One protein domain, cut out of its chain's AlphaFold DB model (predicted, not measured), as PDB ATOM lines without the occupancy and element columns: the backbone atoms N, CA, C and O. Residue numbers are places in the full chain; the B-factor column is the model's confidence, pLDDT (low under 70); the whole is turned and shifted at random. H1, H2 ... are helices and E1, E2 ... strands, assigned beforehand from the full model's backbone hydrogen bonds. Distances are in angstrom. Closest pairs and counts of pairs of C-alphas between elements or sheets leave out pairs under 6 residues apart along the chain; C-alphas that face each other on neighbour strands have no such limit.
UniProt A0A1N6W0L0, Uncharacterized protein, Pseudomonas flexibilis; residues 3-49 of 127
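This is residues 3 to 49 of the 127 residues of an uncharacterized protein of Pseudomonas flexibilis (UniProt A0A1N6W0L0). Picture a small three-stranded meander sheet, E1, E2 and E3, each strand the antiparallel neighbour of the one before, with one helix, H1, packed across one of its faces and the other face bare. The hairpin of E2 and E3 reaches toward one end of the longest axis, and the link of E1 to E2 lies toward the other. The printed part has 47 residues, with three named strands and then one named helix, in the order E1 E2 E3 H1; the sheet's order is E1 - E2 - E3, and the class is mixed, helices and strands. The whole is compact, with a radius of gyration of the C-alphas of 10.0 A, and spans 27 by 21 by 18 A.

Find C-alpha 3 at (126.580, 138.278, 114.055); from there E1 runs through residues 3 to 8, 13.6 A long. E2 takes residues 14 to 20, 16.9 A, and E3 residues 24 to 30, 16.7 A, ending at C-alpha 30 at (136.179, 140.794, 114.464). H1 holds residues 37 to 47, 15.7 A, and ends at C-alpha 47 at (131.815, 143.981, 122.880).

Look first at the hairpin of E1 and E2, antiparallel at 165 degrees, where N 7 and O 15 are 2.9 A apart, within hydrogen-bond range. E2 and E3 form the next hairpin, antiparallel at 148 degrees, with N 16 and O 28 within range at 2.9 A. H1 is on the sheet at a height of 9.3 A over the sheet. It lies over E3 and only just over E2, on which 3 of its C-alphas fall, and runs across the strands, at 84 degrees to E3 on the local plane. The closest C-alphas of E3 and H1 are those of Ala 30 and Tyr 43, 5.0 A apart. In H1 every O i to N i+4 pair is within hydrogen-bond range.

The two C-alphas farthest apart, those of Lys 10 and Asp 22, are 29.7 A from each other. The printed part has no cut. The links E1 to E2 and E2 to E3 are tight, E3 to H1 is short, and no link is long. The mean pLDDT of the printed part is 95.5, and no printed residue is under 70.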
ATOM      1  N   ALA A   3     125.427 139.081 113.653       95.62
ATOM      2  CA  ALA A   3     126.580 138.278 114.055       95.62
ATOM      3  C   ALA A   3     126.177 137.223 115.093       95.62
ATOM      4  O   ALA A   3     125.399 137.504 116.001       95.62
ATOM      5  N   ARG A   4     126.710 136.004 114.967       96.69
ATOM      6  CA  ARG A   4     126.408 134.881 115.875       96.69
ATOM      7  C   ARG A   4     127.626 133.994 116.117       96.69
ATOM      8  O   ARG A   4     128.673 134.212 115.515       96.69
ATOM      9  N   GLU A   5     127.479 132.995 116.990       96.25
ATOM     10  CA  GLU A   5     128.564 132.075 117.384       96.25
ATOM     11  C   GLU A   5     129.803 132.824 117.915       96.25
ATOM     12  O   GLU A   5     130.943 132.483 117.614       96.25
ATOM     13  N   LEU A   6     129.561 133.885 118.694       97.38
ATOM     14  CA  LEU A   6     130.591 134.793 119.195       97.38
ATOM     15  C   LEU A   6     131.500 134.074 120.194       97.38
ATOM     16  O   LEU A   6     131.035 133.594 121.233       97.38
ATOM     17  N   ARG A   7     132.805 134.046 119.926       97.25
ATOM     18  CA  ARG A   7     133.791 133.474 120.845       97.25
ATOM     19  C   ARG A   7     135.095 134.253 120.833       97.25
ATOM     20  O   ARG A   7     135.644 134.529 119.772       97.25
ATOM     21  N   PHE A   8     135.647 134.540 122.007       97.38
ATOM     22  CA  PHE A   8     137.013 135.052 122.078       97.38
ATOM     23  C   PHE A   8     138.017 134.024 121.548       97.38
ATOM     24  O   PHE A   8     137.905 132.828 121.819       97.38
ATOM     25  N   ASN A   9     139.045 134.498 120.854       95.06
ATOM     26  CA  ASN A   9     140.216 133.698 120.521       95.06
ATOM     27  C   ASN A   9     141.417 134.088 121.398       95.06
ATOM     28  O   ASN A   9     141.362 135.016 122.208       95.06
ATOM     29  N   LYS A  10     142.538 133.382 121.231       95.44
ATOM     30  CA  LYS A  10     143.756 133.602 122.030       95.44
ATOM     31  C   LYS A  10     144.399 134.989 121.870       95.44
ATOM     32  O   LYS A  10     145.283 135.327 122.649       95.44
ATOM     33  N   TYR A  11     144.006 135.764 120.857       94.44
ATOM     34  CA  TYR A  11     144.535 137.101 120.580       94.44
ATOM     35  C   TYR A  11     143.629 138.225 121.107       94.44
ATOM     36  O   TYR A  11     143.973 139.393 120.958       94.44
ATOM     37  N   GLY A  12     142.486 137.897 121.722       92.25
ATOM     38  CA  GLY A  12     141.528 138.883 122.237       92.25
ATOM     39  C   GLY A  12     140.568 139.459 121.186       92.25
ATOM     40  O   GLY A  12     139.717 140.284 121.524       92.25
ATOM     41  N   SER A  13     140.664 139.005 119.932       96.69
ATOM     42  CA  SER A  13     139.624 139.200 118.919       96.69
ATOM     43  C   SER A  13     138.492 138.182 119.095       96.69
ATOM     44  O   SER A  13     138.603 137.231 119.878       96.69
ATOM     45  N   VAL A  14     137.378 138.414 118.402       97.56
ATOM     46  CA  VAL A  14     136.187 137.563 118.468       97.56
ATOM     47  C   VAL A  14     136.010 136.845 117.140       97.56
ATOM     48  O   VAL A  14     135.810 137.485 116.111       97.56
ATOM     49  N   ASP A  15     136.063 135.519 117.170       97.31
ATOM     50  CA  ASP A  15     135.626 134.689 116.055       97.31
ATOM     51  C   ASP A  15     134.091 134.621 116.074       97.31
ATOM     52  O   ASP A  15     133.482 134.428 117.131       97.31
ATOM     53  N   CYS A  16     133.464 134.830 114.918       96.12
ATOM     54  CA  CYS A  16     132.011 134.856 114.764       96.12
ATOM     55  C   CYS A  16     131.578 134.439 113.353       96.12
ATOM     56  O   CYS A  16     132.362 134.478 112.404       96.12
ATOM     57  N   GLU A  17     130.300 134.112 113.184       97.69
ATOM     58  CA  GLU A  17     129.661 134.089 111.869       97.69
ATOM     59  C   GLU A  17     128.994 135.438 111.590       97.69
ATOM     60  O   GLU A  17     128.178 135.906 112.383       97.69
ATOM     61  N   LEU A  18     129.323 136.042 110.449       95.44
ATOM     62  CA  LEU A  18     128.794 137.323 109.989       95.44
ATOM     63  C   LEU A  18     127.794 137.109 108.850       95.44
ATOM     64  O   LEU A  18     128.098 136.409 107.885       95.44
ATOM     65  N   GLU A  19     126.624 137.743 108.921       95.75
ATOM     66  CA  GLU A  19     125.653 137.716 107.823       95.75
ATOM     67  C   GLU A  19     126.060 138.693 106.704       95.75
ATOM     68  O   GLU A  19     125.858 139.910 106.795       95.75
ATOM     69  N   HIS A  20     126.622 138.151 105.624       91.56
ATOM     70  CA  HIS A  20     126.970 138.889 104.417       91.56
ATOM     71  C   HIS A  20     125.788 138.928 103.426       91.56
ATOM     72  O   HIS A  20     125.245 137.870 103.101       91.56
ATOM     73  N   PRO A  21     125.430 140.097 102.851       91.31
ATOM     74  CA  PRO A  21     124.283 140.231 101.942       91.31
ATOM     75  C   PRO A  21     124.291 139.266 100.749       91.31
ATOM     76  O   PRO A  21     123.250 138.725 100.389       91.31
ATOM     77  N   ASP A  22     125.469 139.026 100.166       94.38
ATOM     78  CA  ASP A  22     125.613 138.181  98.970       94.38
ATOM     79  C   ASP A  22     125.986 136.719  99.270       94.38
ATOM     80  O   ASP A  22     125.775 135.847  98.428       94.38
ATOM     81  N   PHE A  23     126.561 136.437 100.447       92.69
ATOM     82  CA  PHE A  23     127.169 135.133 100.765       92.69
ATOM     83  C   PHE A  23     126.505 134.423 101.952       92.69
ATOM     84  O   PHE A  23     126.853 133.284 102.253       92.69
ATOM     85  N   GLY A  24     125.530 135.060 102.606       94.94
ATOM     86  CA  GLY A  24     124.912 134.544 103.822       94.94
ATOM     87  C   GLY A  24     125.885 134.548 105.002       94.94
ATOM     88  O   GLY A  24     126.749 135.416 105.100       94.94
ATOM     89  N   TRP A  25     125.732 133.584 105.908       96.94
ATOM     90  CA  TRP A  25     126.577 133.447 107.095       96.94
ATOM     91  C   TRP A  25     127.969 132.942 106.723       96.94
ATOM     92  O   TRP A  25     128.116 131.824 106.232       96.94
ATOM     93  N   ILE A  26     128.983 133.770 106.967       96.50
ATOM     94  CA  ILE A  26     130.385 133.455 106.687       96.50
ATOM     95  C   ILE A  26     131.229 133.548 107.960       96.50
ATOM     96  O   ILE A  26     130.942 134.387 108.816       96.50
ATOM     97  N   PRO A  27     132.286 132.731 108.099       97.06
ATOM     98  CA  PRO A  27     133.226 132.883 109.199       97.06
ATOM     99  C   PRO A  27     133.968 134.219 109.079       97.06
ATOM    100  O   PRO A  27     134.455 134.580 108.004       97.06
ATOM    101  N   PHE A  28     134.071 134.939 110.191       95.62
ATOM    102  CA  PHE A  28     134.775 136.209 110.298       95.62
ATOM    103  C   PHE A  28     135.467 136.320 111.663       95.62
ATOM    104  O   PHE A  28     135.022 135.727 112.645       95.62
ATOM    105  N   THR A  29     136.540 137.104 111.732       96.62
ATOM    106  CA  THR A  29     137.207 137.432 112.997       96.62
ATOM    107  C   THR A  29     137.149 138.938 113.193       96.62
ATOM    108  O   THR A  29     137.876 139.684 112.541       96.62
ATOM    109  N   ALA A  30     136.285 139.392 114.097       96.56
ATOM    110  CA  ALA A  30     136.179 140.794 114.464       96.56
ATOM    111  C   ALA A  30     137.338 141.181 115.387       96.56
ATOM    112  O   ALA A  30     137.574 140.541 116.416       96.56
ATOM    113  N   SER A  31     138.061 142.239 115.027       96.44
ATOM    114  CA  SER A  31     139.256 142.686 115.740       96.44
ATOM    115  C   SER A  31     139.210 144.195 115.995       96.44
ATOM    116  O   SER A  31     138.841 144.947 115.089       96.44
ATOM    117  N   PRO A  32     139.634 144.675 117.179       96.00
ATOM    118  CA  PRO A  32     139.796 146.109 117.419       96.00
ATOM    119  C   PRO A  32     140.907 146.712 116.545       96.00
ATOM    120  O   PRO A  32     140.866 147.897 116.223       96.00
ATOM    121  N   ASP A  33     141.862 145.881 116.117       95.62
ATOM    122  CA  ASP A  33     142.996 146.250 115.267       95.62
ATOM    123  C   ASP A  33     142.763 145.902 113.785       95.62
ATOM    124  O   ASP A  33     143.712 145.837 113.002       95.62
ATOM    125  N   ASP A  34     141.515 145.632 113.379       94.06
ATOM    126  CA  ASP A  34     141.193 145.336 111.980       94.06
ATOM    127  C   ASP A  34     141.617 146.508 111.074       94.06
ATOM    128  O   ASP A  34     141.359 147.665 111.429       94.06
ATOM    129  N   PRO A  35     142.282 146.272 109.925       94.50
ATOM    130  CA  PRO A  35     142.661 147.348 109.009       94.50
ATOM    131  C   PRO A  35     141.438 148.077 108.437       94.50
ATOM    132  O   PRO A  35     141.445 149.307 108.301       94.50
ATOM    133  N   GLU A  36     140.360 147.348 108.167       94.56
ATOM    134  CA  GLU A  36     139.125 147.897 107.645       94.56
ATOM    135  C   GLU A  36     138.282 148.486 108.773       94.56
ATOM    136  O   GLU A  36     138.093 147.915 109.847       94.56
ATOM    137  N   LYS A  37     137.708 149.663 108.510       94.62
ATOM    138  CA  LYS A  37     136.830 150.340 109.473       94.62
ATOM    139  C   LYS A  37     135.668 149.440 109.908       94.62
ATOM    140  O   LYS A  37     135.281 149.455 111.072       94.62
ATOM    141  N   HIS A  38     135.158 148.649 108.970       90.75
ATOM    142  CA  HIS A  38     134.043 147.751 109.197       90.75
ATOM    143  C   HIS A  38     134.324 146.696 110.282       90.75
ATOM    144  O   HIS A  38     133.471 146.477 111.140       90.75
ATOM    145  N   GLY A  39     135.516 146.086 110.289       93.12
ATOM    146  CA  GLY A  39     135.870 145.067 111.281       93.12
ATOM    147  C   GLY A  39     135.987 145.638 112.697       93.12
ATOM    148  O   GLY A  39     135.525 145.009 113.650       93.12
ATOM    149  N   ARG A  40     136.501 146.870 112.828       96.25
ATOM    150  CA  ARG A  40     136.580 147.580 114.118       96.25
ATOM    151  C   ARG A  40     135.199 147.946 114.661       96.25
ATOM    152  O   ARG A  40     134.910 147.668 115.819       96.25
ATOM    153  N   GLU A  41     134.329 148.505 113.816       95.75
ATOM    154  CA  GLU A  41     132.946 148.837 114.199       95.75
ATOM    155  C   GLU A  41     132.154 147.585 114.602       95.75
ATOM    156  O   GLU A  41     131.371 147.617 115.552       95.75
ATOM    157  N   LEU A  42     132.359 146.466 113.902       95.44
ATOM    158  CA  LEU A  42     131.744 145.193 114.264       95.44
ATOM    159  C   LEU A  42     132.230 144.708 115.637       95.44
ATOM    160  O   LEU A  42     131.404 144.319 116.460       95.44
ATOM    161  N   TYR A  43     133.538 144.767 115.903       96.31
ATOM    162  CA  TYR A  43     134.102 144.393 117.200       96.31
ATOM    163  C   TYR A  43     133.538 145.249 118.342       96.31
ATOM    164  O   TYR A  43     133.106 144.703 119.354       96.31
ATOM    165  N   GLU A  44     133.476 146.573 118.171       96.62
ATOM    166  CA  GLU A  44     132.902 147.488 119.167       96.62
ATOM    167  C   GLU A  44     131.450 147.128 119.504       96.62
ATOM    168  O   GLU A  44     131.085 147.077 120.677       96.62
ATOM    169  N   ARG A  45     130.636 146.817 118.490       96.62
ATOM    170  CA  ARG A  45     129.236 146.404 118.674       96.62
ATOM    171  C   ARG A  45     129.103 145.048 119.364       96.62
ATOM    172  O   ARG A  45     128.255 144.885 120.238       96.62
ATOM    173  N   ILE A  46     129.956 144.087 119.010       96.56
ATOM    174  CA  ILE A  46     130.021 142.780 119.678       96.56
ATOM    175  C   ILE A  46     130.362 142.954 121.162       96.56
ATOM    176  O   ILE A  46     129.652 142.429 122.016       96.56
ATOM    177  N   VAL A  47     131.394 143.736 121.489       95.38
ATOM    178  CA  VAL A  47     131.815 143.981 122.880       95.38
ATOM    179  C   VAL A  47     130.791 144.815 123.657       95.38
ATOM    180  O   VAL A  47     130.651 144.637 124.865       95.38
ATOM    181  N   ALA A  48     130.038 145.684 122.980       95.75
ATOM    182  CA  ALA A  48     128.910 146.405 123.570       95.75
ATOM    183  C   ALA A  48     127.709 145.496 123.906       95.75
ATOM    184  O   ALA A  48     126.813 145.929 124.632       95.75
ATOM    185  N   GLY A  49     127.696 144.248 123.420       94.69
ATOM    186  CA  GLY A  49     126.637 143.271 123.672       94.69
ATOM    187  C   GLY A  49     125.466 143.339 122.690       94.69
ATOM    188  O   GLY A  49     124.433 142.725 122.950       94.69
TER     189      GLY A  49